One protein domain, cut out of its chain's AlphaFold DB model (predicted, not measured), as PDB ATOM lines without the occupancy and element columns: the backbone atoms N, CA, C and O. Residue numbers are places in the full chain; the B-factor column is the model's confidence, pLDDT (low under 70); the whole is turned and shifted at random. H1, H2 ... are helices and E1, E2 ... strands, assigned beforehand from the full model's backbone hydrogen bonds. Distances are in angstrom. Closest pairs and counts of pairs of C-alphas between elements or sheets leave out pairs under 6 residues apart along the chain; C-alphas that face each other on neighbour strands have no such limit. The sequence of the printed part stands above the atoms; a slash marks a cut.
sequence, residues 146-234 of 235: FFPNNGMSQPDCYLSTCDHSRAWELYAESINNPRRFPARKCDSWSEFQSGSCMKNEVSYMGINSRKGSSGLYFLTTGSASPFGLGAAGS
ATOM      1  N   PHE A 146      81.768 -33.205  64.760       92.38
ATOM      2  CA  PHE A 146      81.050 -33.539  65.988       92.38
ATOM      3  C   PHE A 146      79.811 -32.657  66.139       92.38
ATOM      4  O   PHE A 146      79.910 -31.433  66.104       92.38
ATOM      5  N   PHE A 147      78.659 -33.284  66.356       93.81
ATOM      6  CA  PHE A 147      77.352 -32.639  66.454       93.81
ATOM      7  C   PHE A 147      76.742 -32.900  67.840       93.81
ATOM      8  O   PHE A 147      75.881 -33.779  67.979       93.81
ATOM      9  N   PRO A 148      77.186 -32.176  68.888       95.00
ATOM     10  CA  PRO A 148      76.546 -32.236  70.196       95.00
ATOM     11  C   PRO A 148      75.102 -31.757  70.063       95.00
ATOM     12  O   PRO A 148      74.852 -30.669  69.546       95.00
ATOM     13  N   ASN A 149      74.145 -32.580  70.489       94.88
ATOM     14  CA  ASN A 149      72.713 -32.272  70.448       94.88
ATOM     15  C   ASN A 149      72.243 -31.841  69.042       94.88
ATOM     16  O   ASN A 149      71.546 -30.841  68.884       94.88
ATOM     17  N   ASN A 150      72.687 -32.557  67.999       91.75
ATOM     18  CA  ASN A 150      72.415 -32.267  66.582       91.75
ATOM     19  C   ASN A 150      73.032 -30.956  66.038       91.75
ATOM     20  O   ASN A 150      72.819 -30.610  64.880       91.75
ATOM     21  N   GLY A 151      73.780 -30.203  66.852       85.44
ATOM     22  CA  GLY A 151      74.462 -28.969  66.444       85.44
ATOM     23  C   GLY A 151      73.560 -27.754  66.183       85.44
ATOM     24  O   GLY A 151      74.081 -26.713  65.801       85.44
ATOM     25  N   MET A 152      72.238 -27.857  66.385       80.00
ATOM     26  CA  MET A 152      71.286 -26.764  66.109       80.00
ATOM     27  C   MET A 152      70.785 -26.047  67.362       80.00
ATOM     28  O   MET A 152      70.801 -24.823  67.407       80.00
ATOM     29  N   SER A 153      70.326 -26.801  68.362       87.69
ATOM     30  CA  SER A 153      69.773 -26.246  69.599       87.69
ATOM     31  C   SER A 153      70.358 -27.001  70.774       87.69
ATOM     32  O   SER A 153      70.180 -28.214  70.908       87.69
ATOM     33  N   GLN A 154      71.105 -26.285  71.598       91.12
ATOM     34  CA  GLN A 154      71.774 -26.840  72.756       91.12
ATOM     35  C   GLN A 154      70.817 -26.824  73.954       91.12
ATOM     36  O   GLN A 154      69.999 -25.910  74.077       91.12
ATOM     37  N   PRO A 155      70.888 -27.825  74.848       91.81
ATOM     38  CA  PRO A 155      70.018 -27.872  76.011       91.81
ATOM     39  C   PRO A 155      70.121 -26.585  76.842       91.81
ATOM     40  O   PRO A 155      71.223 -26.120  77.142       91.81
ATOM     41  N   ASP A 156      68.954 -26.035  77.188       90.75
ATOM     42  CA  ASP A 156      68.777 -24.807  77.981       90.75
ATOM     43  C   ASP A 156      69.350 -23.523  77.339       90.75
ATOM     44  O   ASP A 156      69.656 -22.543  78.015       90.75
ATOM     45  N   CYS A 157      69.478 -23.505  76.007       87.06
ATOM     46  CA  CYS A 157      69.734 -22.293  75.231       87.06
ATOM     47  C   CYS A 157      68.446 -21.774  74.570       87.06
ATOM     48  O   CYS A 157      67.839 -22.447  73.741       87.06
ATOM     49  N   TYR A 158      68.051 -20.542  74.911       87.00
ATOM     50  CA  TYR A 158      66.890 -19.848  74.323       87.00
ATOM     51  C   TYR A 158      67.273 -18.746  73.323       87.00
ATOM     52  O   TYR A 158      66.410 -18.154  72.678       87.00
ATOM     53  N   LEU A 159      68.569 -18.444  73.210       84.56
ATOM     54  CA  LEU A 159      69.121 -17.406  72.343       84.56
ATOM     55  C   LEU A 159      70.214 -18.007  71.464       84.56
ATOM     56  O   LEU A 159      71.077 -18.721  71.967       84.56
ATOM     57  N   SER A 160      70.259 -17.609  70.189       79.06
ATOM     58  CA  SER A 160      71.282 -18.071  69.236       79.06
ATOM     59  C   SER A 160      72.719 -17.813  69.713       79.06
ATOM     60  O   SER A 160      73.627 -18.579  69.399       79.06
ATOM     61  N   THR A 161      72.940 -16.771  70.520       85.44
ATOM     62  CA  THR A 161      74.245 -16.479  71.130       85.44
ATOM     63  C   THR A 161      74.676 -17.526  72.162       85.44
ATOM     64  O   THR A 161      75.874 -17.788  72.280       85.44
ATOM     65  N   CYS A 162      73.731 -18.147  72.876       86.88
ATOM     66  CA  CYS A 162      73.991 -19.260  73.793       86.88
ATOM     67  C   CYS A 162      74.410 -20.507  73.013       86.88
ATOM     68  O   CYS A 162      75.476 -21.059  73.278       86.88
ATOM     69  N   ASP A 163      73.638 -20.888  71.988       85.75
ATOM     70  CA  ASP A 163      73.964 -22.031  71.125       85.75
ATOM     71  C   ASP A 163      75.345 -21.870  70.485       85.75
ATOM     72  O   ASP A 163      76.162 -22.792  70.494       85.75
ATOM     73  N   HIS A 164      75.632 -20.662  69.990       80.69
ATOM     74  CA  HIS A 164      76.916 -20.317  69.394       80.69
ATOM     75  C   HIS A 164      78.071 -20.411  70.403       80.69
ATOM     76  O   HIS A 164      79.150 -20.905  70.072       80.69
ATOM     77  N   SER A 165      77.851 -19.975  71.647       90.88
ATOM     78  CA  SER A 165      78.873 -20.029  72.700       90.88
ATOM     79  C   SER A 165      79.150 -21.454  73.180       90.88
ATOM     80  O   SER A 165      80.279 -21.776  73.550       90.88
ATOM     81  N   ARG A 166      78.163 -22.351  73.092       92.12
ATOM     82  CA  ARG A 166      78.295 -23.722  73.592       92.12
ATOM     83  C   ARG A 166      79.458 -24.481  72.953       92.12
ATOM     84  O   ARG A 166      80.105 -25.282  73.620       92.12
ATOM     85  N   ALA A 167      79.783 -24.211  71.689       89.94
ATOM     86  CA  ALA A 167      80.887 -24.881  71.005       89.94
ATOM     87  C   ALA A 167      82.235 -24.709  71.735       89.94
ATOM     88  O   ALA A 167      82.952 -25.693  71.948       89.94
ATOM     89  N   TRP A 168      82.579 -23.484  72.152       93.00
ATOM     90  CA  TRP A 168      83.842 -23.234  72.852       93.00
ATOM     91  C   TRP A 168      83.783 -23.659  74.325       93.00
ATOM     92  O   TRP A 168      84.798 -24.105  74.854       93.00
ATOM     93  N   GLU A 169      82.613 -23.616  74.972       95.62
ATOM     94  CA  GLU A 169      82.424 -24.102  76.349       95.62
ATOM     95  C   GLU A 169      82.648 -25.617  76.460       95.62
ATOM     96  O   GLU A 169      83.383 -26.079  77.335       95.62
ATOM     97  N   LEU A 170      82.079 -26.397  75.532       96.31
ATOM     98  CA  LEU A 170      82.288 -27.847  75.465       96.31
ATOM     99  C   LEU A 170      83.761 -28.179  75.190       96.31
ATOM    100  O   LEU A 170      84.317 -29.109  75.780       96.31
ATOM    101  N   TYR A 171      84.424 -27.398  74.328       94.50
ATOM    102  CA  TYR A 171      85.856 -27.556  74.089       94.50
ATOM    103  C   TYR A 171      86.675 -27.242  75.350       94.50
ATOM    104  O   TYR A 171      87.542 -28.037  75.716       94.50
ATOM    105  N   ALA A 172      86.379 -26.142  76.049       96.69
ATOM    106  CA  ALA A 172      87.053 -25.760  77.288       96.69
ATOM    107  C   ALA A 172      86.888 -26.827  78.383       96.69
ATOM    108  O   ALA A 172      87.865 -27.215  79.023       96.69
ATOM    109  N   GLU A 173      85.685 -27.383  78.550       96.88
ATOM    110  CA  GLU A 173      85.457 -28.485  79.487       96.88
ATOM    111  C   GLU A 173      86.256 -29.738  79.105       96.88
ATOM    112  O   GLU A 173      86.798 -30.420  79.982       96.88
ATOM    113  N   SER A 174      86.385 -30.027  77.805       97.19
ATOM    114  CA  SER A 174      87.136 -31.190  77.324       97.19
ATOM    115  C   SER A 174      88.618 -31.142  77.709       97.19
ATOM    116  O   SER A 174      89.218 -32.198  77.885       97.19
ATOM    117  N   ILE A 175      89.197 -29.950  77.895       96.25
ATOM    118  CA  ILE A 175      90.593 -29.777  78.328       96.25
ATOM    119  C   ILE A 175      90.796 -30.388  79.717       96.25
ATOM    120  O   ILE A 175      91.731 -31.159  79.925       96.25
ATOM    121  N   ASN A 176      89.885 -30.092  80.644       95.56
ATOM    122  CA  ASN A 176      89.941 -30.597  82.016       95.56
ATOM    123  C   ASN A 176      89.389 -32.023  82.134       95.56
ATOM    124  O   ASN A 176      89.763 -32.764  83.039       95.56
ATOM    125  N   ASN A 177      88.511 -32.427  81.210       94.25
ATOM    126  CA  ASN A 177      87.863 -33.733  81.223       94.25
ATOM    127  C   ASN A 177      87.873 -34.416  79.837       94.25
ATOM    128  O   ASN A 177      86.821 -34.585  79.208       94.25
ATOM    129  N   PRO A 178      89.029 -34.925  79.368       92.81
ATOM    130  CA  PRO A 178      89.224 -35.342  77.969       92.81
ATOM    131  C   PRO A 178      88.427 -36.576  77.513       92.81
ATOM    132  O   PRO A 178      88.478 -36.963  76.345       92.81
ATOM    133  N   ARG A 179      87.713 -37.244  78.426       95.00
ATOM    134  CA  ARG A 179      86.881 -38.426  78.142       95.00
ATOM    135  C   ARG A 179      85.381 -38.189  78.343       95.00
ATOM    136  O   ARG A 179      84.610 -39.141  78.263       95.00
ATOM    137  N   ARG A 180      84.952 -36.951  78.610       95.62
ATOM    138  CA  ARG A 180      83.546 -36.637  78.925       95.62
ATOM    139  C   ARG A 180      82.639 -36.423  77.714       95.62
ATOM    140  O   ARG A 180      81.426 -36.422  77.892       95.62
ATOM    141  N   PHE A 181      83.209 -36.347  76.512       97.56
ATOM    142  CA  PHE A 181      82.469 -36.165  75.259       97.56
ATOM    143  C   PHE A 181      82.702 -37.307  74.254       97.56
ATOM    144  O   PHE A 181      83.237 -37.068  73.167       97.56
ATOM    145  N   PRO A 182      82.380 -38.567  74.597       97.19
ATOM    146  CA  PRO A 182      82.374 -39.637  73.610       97.19
ATOM    147  C   PRO A 182      81.230 -39.410  72.614       97.19
ATOM    148  O   PRO A 182      80.083 -39.219  73.003       97.19
ATOM    149  N   ALA A 183      81.553 -39.453  71.329       96.56
ATOM    150  CA  ALA A 183      80.620 -39.263  70.233       96.56
ATOM    151  C   ALA A 183      80.627 -40.476  69.306       96.56
ATOM    152  O   ALA A 183      81.675 -41.068  69.037       96.56
ATOM    153  N   ARG A 184      79.443 -40.847  68.827       96.00
ATOM    154  CA  ARG A 184      79.176 -42.046  68.036       96.00
ATOM    155  C   ARG A 184      79.130 -41.710  66.563       96.00
ATOM    156  O   ARG A 184      78.417 -40.790  66.166       96.00
ATOM    157  N   LYS A 185      79.841 -42.480  65.744       94.31
ATOM    158  CA  LYS A 185      79.751 -42.338  64.293       94.31
ATOM    159  C   LYS A 185      78.399 -42.841  63.775       94.31
ATOM    160  O   LYS A 185      78.112 -44.030  63.903       94.31
ATOM    161  N   CYS A 186      77.609 -41.978  63.143       92.94
ATOM    162  CA  CYS A 186      76.320 -42.329  62.520       92.94
ATOM    163  C   CYS A 186      76.148 -41.549  61.209       92.94
ATOM    164  O   CYS A 186      76.803 -40.523  61.031       92.94
ATOM    165  N   ASP A 187      75.272 -41.993  60.304       86.00
ATOM    166  CA  ASP A 187      75.044 -41.269  59.043       86.00
ATOM    167  C   ASP A 187      74.025 -40.124  59.205       86.00
ATOM    168  O   ASP A 187      73.970 -39.211  58.379       86.00
ATOM    169  N   SER A 188      73.243 -40.122  60.292       84.88
ATOM    170  CA  SER A 188      72.334 -39.030  60.654       84.88
ATOM    171  C   SER A 188      72.031 -38.972  62.157       84.88
ATOM    172  O   SER A 188      72.203 -39.955  62.881       84.88
ATOM    173  N   TRP A 189      71.502 -37.835  62.623       89.69
ATOM    174  CA  TRP A 189      70.983 -37.689  63.989       89.69
ATOM    175  C   TRP A 189      69.813 -38.637  64.287       89.69
ATOM    176  O   TRP A 189      69.714 -39.159  65.392       89.69
ATOM    177  N   SER A 190      68.957 -38.909  63.296       88.56
ATOM    178  CA  SER A 190      67.837 -39.850  63.444       88.56
ATOM    179  C   SER A 190      68.331 -41.262  63.772       88.56
ATOM    180  O   SER A 190      67.836 -41.889  64.704       88.56
ATOM    181  N   GLU A 191      69.372 -41.733  63.075       89.44
ATOM    182  CA  GLU A 191      70.004 -43.030  63.361       89.44
ATOM    183  C   GLU A 191      70.679 -43.079  64.732       89.44
ATOM    184  O   GLU A 191      70.676 -44.126  65.383       89.44
ATOM    185  N   PHE A 192      71.261 -41.957  65.166       94.81
ATOM    186  CA  PHE A 192      71.805 -41.814  66.512       94.81
ATOM    187  C   PHE A 192      70.702 -41.950  67.568       94.81
ATOM    188  O   PHE A 192      70.833 -42.758  68.485       94.81
ATOM    189  N   GLN A 193      69.581 -41.240  67.405       93.31
ATOM    190  CA  GLN A 193      68.447 -41.305  68.332       93.31
ATOM    191  C   GLN A 193      67.751 -42.670  68.347       93.31
ATOM    192  O   GLN A 193      67.295 -43.107  69.401       93.31
ATOM    193  N   SER A 194      67.661 -43.354  67.202       94.06
ATOM    194  CA  SER A 194      67.048 -44.683  67.115       94.06
ATOM    195  C   SER A 194      67.965 -45.815  67.589       94.06
ATOM    196  O   SER A 194      67.541 -46.967  67.612       94.06
ATOM    197  N   GLY A 195      69.228 -45.520  67.922       94.12
ATOM    198  CA  GLY A 195      70.222 -46.515  68.328       94.12
ATOM    199  C   GLY A 195      70.756 -47.387  67.183       94.12
ATOM    200  O   GLY A 195      71.488 -48.348  67.427       94.12
ATOM    201  N   SER A 196      70.453 -47.060  65.922       93.50
ATOM    202  CA  SER A 196      70.841 -47.868  64.751       93.50
ATOM    203  C   SER A 196      72.361 -47.982  64.574       93.50
ATOM    204  O   SER A 196      72.851 -48.939  63.979       93.50
ATOM    205  N   CYS A 197      73.118 -47.033  65.127       93.31
ATOM    206  CA  CYS A 197      74.576 -46.961  65.063       93.31
ATOM    207  C   CYS A 197      75.284 -47.290  66.393       93.31
ATOM    208  O   CYS A 197      76.476 -47.013  66.521       93.31
ATOM    209  N   MET A 198      74.621 -47.906  67.385       92.12
ATOM    210  CA  MET A 198      75.220 -48.182  68.711       92.12
ATOM    211  C   MET A 198      76.542 -48.970  68.662       92.12
ATOM    212  O   MET A 198      77.414 -48.792  69.510       92.12
ATOM    213  N   LYS A 199      76.723 -49.831  67.651       93.44
ATOM    214  CA  LYS A 199      77.940 -50.644  67.473       93.44
ATOM    215  C   LYS A 199      79.069 -49.920  66.727       93.44
ATOM    216  O   LYS A 199      80.155 -50.481  66.595       93.44
ATOM    217  N   ASN A 200      78.828 -48.709  66.229       93.94
ATOM    218  CA  ASN A 200      79.803 -47.970  65.432       93.94
ATOM    219  C   ASN A 200      80.918 -47.365  66.299       93.94
ATOM    220  O   ASN A 200      80.810 -47.290  67.526       93.94
ATOM    221  N   GLU A 201      81.990 -46.913  65.635       93.44
ATOM    222  CA  GLU A 201      83.155 -46.269  66.257       93.44
ATOM    223  C   GLU A 201      82.757 -45.114  67.190       93.44
ATOM    224  O   GLU A 201      81.889 -44.296  66.868       93.44
ATOM    225  N   VAL A 202      83.460 -45.028  68.326       94.81
ATOM    226  CA  VAL A 202      83.448 -43.861  69.213       94.81
ATOM    227  C   VAL A 202      84.688 -43.035  68.973       94.81
ATOM    228  O   VAL A 202      85.804 -43.551  69.031       94.81
ATOM    229  N   SER A 203      84.499 -41.735  68.813       94.81
ATOM    230  CA  SER A 203      85.578 -40.766  68.915       94.81
ATOM    231  C   SER A 203      85.261 -39.749  69.997       94.81
ATOM    232  O   SER A 203      84.105 -39.438  70.248       94.81
ATOM    233  N   TYR A 204      86.291 -39.208  70.635       95.88
ATOM    234  CA  TYR A 204      86.117 -38.162  71.636       95.88
ATOM    235  C   TYR A 204      86.127 -36.792  70.960       95.88
ATOM    236  O   TYR A 204      87.036 -36.499  70.183       95.88
ATOM    237  N   MET A 205      85.122 -35.974  71.252       95.31
ATOM    238  CA  MET A 205      85.088 -34.565  70.865       95.31
ATOM    239  C   MET A 205      86.017 -33.747  71.778       95.31
ATOM    240  O   MET A 205      86.191 -34.076  72.953       95.31
ATOM    241  N   GLY A 206      86.597 -32.665  71.251       94.06
ATOM    242  CA  GLY A 206      87.459 -31.753  72.010       94.06
ATOM    243  C   GLY A 206      88.940 -32.144  71.983       94.06
ATOM    244  O   GLY A 206      89.424 -32.683  70.986       94.06
ATOM    245  N   ILE A 207      89.676 -31.874  73.068       94.38
ATOM    246  CA  ILE A 207      91.148 -32.004  73.116       94.38
ATOM    247  C   ILE A 207      91.662 -33.428  72.843       94.38
ATOM    248  O   ILE A 207      92.780 -33.615  72.374       94.38
ATOM    249  N   ASN A 208      90.846 -34.449  73.120       92.88
ATOM    250  CA  ASN A 208      91.197 -35.856  72.914       92.88
ATOM    251  C   ASN A 208      90.704 -36.401  71.564       92.88
ATOM    252  O   ASN A 208      90.676 -37.617  71.361       92.88
ATOM    253  N   SER A 209      90.306 -35.525  70.638       91.19
ATOM    254  CA  SER A 209      90.019 -35.927  69.266       91.19
ATOM    255  C   SER A 209      91.300 -36.418  68.598       91.19
ATOM    256  O   SER A 209      92.282 -35.691  68.449       91.19
ATOM    257  N   ARG A 210      91.303 -37.697  68.219       85.88
ATOM    258  CA  ARG A 210      92.430 -38.361  67.557       85.88
ATOM    259  C   ARG A 210      92.096 -38.638  66.102       85.88
ATOM    260  O   ARG A 210      90.934 -38.880  65.759       85.88
ATOM    261  N   LYS A 211      93.139 -38.703  65.265       76.19
ATOM    262  CA  LYS A 211      93.035 -39.238  63.900       76.19
ATOM    263  C   LYS A 211      92.334 -40.603  63.937       76.19
ATOM    264  O   LYS A 211      92.607 -41.416  64.815       76.19
ATOM    265  N   GLY A 212      91.404 -40.822  63.017       71.56
ATOM    266  CA  GLY A 212      90.569 -42.021  62.947       71.56
ATOM    267  C   GLY A 212      89.607 -41.925  61.768       71.56
ATOM    268  O   GLY A 212      89.851 -41.136  60.853       71.56
ATOM    269  N   SER A 213      88.524 -42.700  61.786       78.94
ATOM    270  CA  SER A 213      87.584 -42.737  60.665       78.94
ATOM    271  C   SER A 213      86.895 -41.389  60.463       78.94
ATOM    272  O   SER A 213      86.335 -40.838  61.411       78.94
ATOM    273  N   SER A 214      86.861 -40.895  59.227       82.06
ATOM    274  CA  SER A 214      86.095 -39.693  58.890       82.06
ATOM    275  C   SER A 214      84.592 -39.915  58.864       82.06
ATOM    276  O   SER A 214      84.121 -41.054  58.743       82.06
ATOM    277  N   GLY A 215      83.841 -38.825  59.018       82.81
ATOM    278  CA  GLY A 215      82.381 -38.815  59.038       82.81
ATOM    279  C   GLY A 215      81.792 -38.009  60.193       82.81
ATOM    280  O   GLY A 215      82.501 -37.288  60.896       82.81
ATOM    281  N   LEU A 216      80.481 -38.171  60.364       87.50
ATOM    282  CA  LEU A 216      79.678 -37.457  61.349       87.50
ATOM    283  C   LEU A 216      79.664 -38.226  62.670       87.50
ATOM    284  O   LEU A 216      79.451 -39.441  62.692       87.50
ATOM    285  N   TYR A 217      79.883 -37.511  63.764       93.88
ATOM    286  CA  TYR A 217      79.879 -38.035  65.119       93.88
ATOM    287  C   TYR A 217      78.846 -37.283  65.952       93.88
ATOM    288  O   TYR A 217      78.907 -36.064  66.079       93.88
ATOM    289  N   PHE A 218      77.917 -38.009  66.554       96.12
ATOM    290  CA  PHE A 218      76.828 -37.439  67.338       96.12
ATOM    291  C   PHE A 218      76.985 -37.797  68.815       96.12
ATOM    292  O   PHE A 218      77.507 -38.857  69.163       96.12
ATOM    293  N   LEU A 219      76.567 -36.884  69.682       97.44
ATOM    294  CA  LEU A 219      76.548 -37.055  71.131       97.44
ATOM    295  C   LEU A 219      75.477 -36.156  71.747       97.44
ATOM    296  O   LEU A 219      75.077 -35.162  71.141       97.44
ATOM    297  N   THR A 220      75.058 -36.467  72.965       96.94
ATOM    298  CA  THR A 220      74.259 -35.584  73.815       96.94
ATOM    299  C   THR A 220      75.103 -35.005  74.944       96.94
ATOM    300  O   THR A 220      76.067 -35.615  75.418       96.94
ATOM    301  N   THR A 221      74.741 -33.800  75.375       97.12
ATOM    302  CA  THR A 221      75.341 -33.121  76.529       97.12
ATOM    303  C   THR A 221      74.249 -32.686  77.504       97.12
ATOM    304  O   THR A 221      73.070 -32.647  77.157       97.12
ATOM    305  N   GLY A 222      74.629 -32.359  78.735       96.00
ATOM    306  CA  GLY A 222      73.754 -31.692  79.695       96.00
ATOM    307  C   GLY A 222      73.500 -30.226  79.332       96.00
ATOM    308  O   GLY A 222      74.165 -29.661  78.460       96.00
ATOM    309  N   SER A 223      72.547 -29.617  80.035       94.75
ATOM    310  CA  SER A 223      72.203 -28.189  79.957       94.75
ATOM    311  C   SER A 223      73.117 -27.274  80.769       94.75
ATOM    312  O   SER A 223      73.211 -26.085  80.477       94.75
ATOM    313  N   ALA A 224      73.815 -27.820  81.766       93.44
ATOM    314  CA  ALA A 224      74.697 -27.080  82.661       93.44
ATOM    315  C   ALA A 224      76.061 -27.768  82.788       93.44
ATOM    316  O   ALA A 224      76.169 -28.982  82.604       93.44
ATOM    317  N   SER A 225      77.093 -26.987  83.114       92.31
ATOM    318  CA  SER A 225      78.440 -27.513  83.340       92.31
ATOM    319  C   SER A 225      78.501 -28.320  84.655       92.31
ATOM    320  O   SER A 225      77.941 -27.865  85.657       92.31
ATOM    321  N   PRO A 226      79.189 -29.478  84.704       94.88
ATOM    322  CA  PRO A 226      79.857 -30.136  83.584       94.88
ATOM    323  C   PRO A 226      78.854 -30.720  82.576       94.88
ATOM    324  O   PRO A 226      78.027 -31.564  82.919       94.88
ATOM    325  N   PHE A 227      78.959 -30.286  81.320       96.56
ATOM    326  CA  PHE A 227      78.048 -30.635  80.233       96.56
ATOM    327  C   PHE A 227      78.262 -32.071  79.755       96.56
ATOM    328  O   PHE A 227      77.352 -32.698  79.215       96.56
ATOM    329  N   GLY A 228      79.473 -32.605  79.889       95.81
ATOM    330  CA  GLY A 228      79.816 -33.909  79.355       95.81
ATOM    331  C   GLY A 228      79.210 -35.060  80.159       95.81
ATOM    332  O   GLY A 228      79.585 -35.312  81.310       95.81
ATOM    333  N   LEU A 229      78.324 -35.815  79.505       96.56
ATOM    334  CA  LEU A 229      77.596 -36.955  80.076       96.56
ATOM    335  C   LEU A 229      78.404 -38.267  80.083       96.56
ATOM    336  O   LEU A 229      77.927 -39.292  80.570       96.56
ATOM    337  N   GLY A 230      79.629 -38.273  79.547       94.81
ATOM    338  CA  GLY A 230      80.422 -39.497  79.424       94.81
ATOM    339  C   GLY A 230      79.721 -40.533  78.541       94.81
ATOM    340  O   GLY A 230      79.077 -40.173  77.560       94.81
ATOM    341  N   ALA A 231      79.842 -41.823  78.872       93.50
ATOM    342  CA  ALA A 231      79.305 -42.913  78.046       93.50
ATOM    343  C   ALA A 231      77.794 -42.790  77.768       93.50
ATOM    344  O   ALA A 231      77.361 -43.100  76.660       93.50
ATOM    345  N   ALA A 232      77.026 -42.263  78.728       93.25
ATOM    346  CA  ALA A 232      75.590 -42.023  78.584       93.25
ATOM    347  C   ALA A 232      75.250 -40.997  77.486       93.25
ATOM    348  O   ALA A 232      74.141 -41.005  76.966       93.25
ATOM    349  N   GLY A 233      76.201 -40.132  77.114       92.44
ATOM    350  CA  GLY A 233      76.032 -39.155  76.038       92.44
ATOM    351  C   GLY A 233      76.255 -39.712  74.629       92.44
ATOM    352  O   GLY A 233      76.026 -39.007  73.653       92.44
ATOM    353  N   SER A 234      76.730 -40.953  74.488       92.44
ATOM    354  CA  SER A 234      77.165 -41.502  73.192       92.44
ATOM    355  C   SER A 234      76.144 -42.397  72.481       92.44
ATOM    356  O   SER A 234      76.521 -43.055  71.505       92.44
TER     357      SER A 234
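This is residues 146 to 234 of the 235 residues of the protein "Lipase domain-containing protein" of Leptidea sinapis (UniProt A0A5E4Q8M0). A small, twisted sheet of four short strands has two short helices, H2 and H3, over one face, while the long helix H1 lies off to one side and only grazes the sheet. Long stretches with no named element run between these parts. The printed part has 89 residues with three named helices and four named strands, in the order E1 H1 E2 H2 E3 E4 H3. The sheet's order is E1 E4 E2 E3, mixed, and the class is mixed, helices and strands, though under half of the residues, 41, are in named elements. The whole is compact, with a radius of gyration of the C-alphas of 12.2 A and spans of 33 by 27 by 21 A.

Begin with E1, residues 146 to 148, an edge strand whose parallel neighbour is E4, residues 216 to 219; look for N 147 and O 217, 2.8 A apart. E4 is antiparallel to E2, residues 182 to 185, where N 184 and O 218 are 2.8 A apart. E2 is antiparallel to the other edge strand, E3, residues 202 to 204, with N 183 and O 203 2.8 A apart. The pairing of E2 is staggered: its residues 182 to 184 pair with E3 and its residues 184 to 185 with E4. From edge to edge the strands' lines turn by 82 degrees. H1, residues 160 to 176, is only just on the sheet, with 5 pairs of C-alphas within 10 A, and only grazes it with residues 166 to 174. H2, residues 189 to 193, is on the sheet at a height of 9.4 A; its closest C-alpha pair with E4 is Phe 192 and Phe 218, 6.7 A. H3, residues 230 to 234, is on the same face as H2 at a height of 7.4 A; its closest C-alpha pair with E2 is Ser 234 and Ala 183, 5.1 A. H1, H2 and H3 are apart from one another. In H2 every O i to N i+4 pair is within hydrogen-bond range; in H1 10 of 13 are, and in H3 0 of 1, beside 2 of 2 O i to N i+3 pairs.

Find C-alpha 146 at (81.050, -33.539, 65.988), where E1 begins its 6.3 A. H1 starts at C-alpha 160, (71.282, -18.071, 69.236), and runs 25.9 A, with a kink of 31 degrees near residue 168. E2 then spans 10.0 A, H2 6.2 A, E3 6.7 A and E4 10.3 A. H3 spans 7.3 A and ends at C-alpha 234, (77.165, -41.502, 73.192).

The two C-alphas farthest apart are those of Leu 159 and Lys 199, at 34.7 A. The links E1 to H1 and E3 to E4 are long, and the printed part has no cut. No printed residue is under 70 in pLDDT.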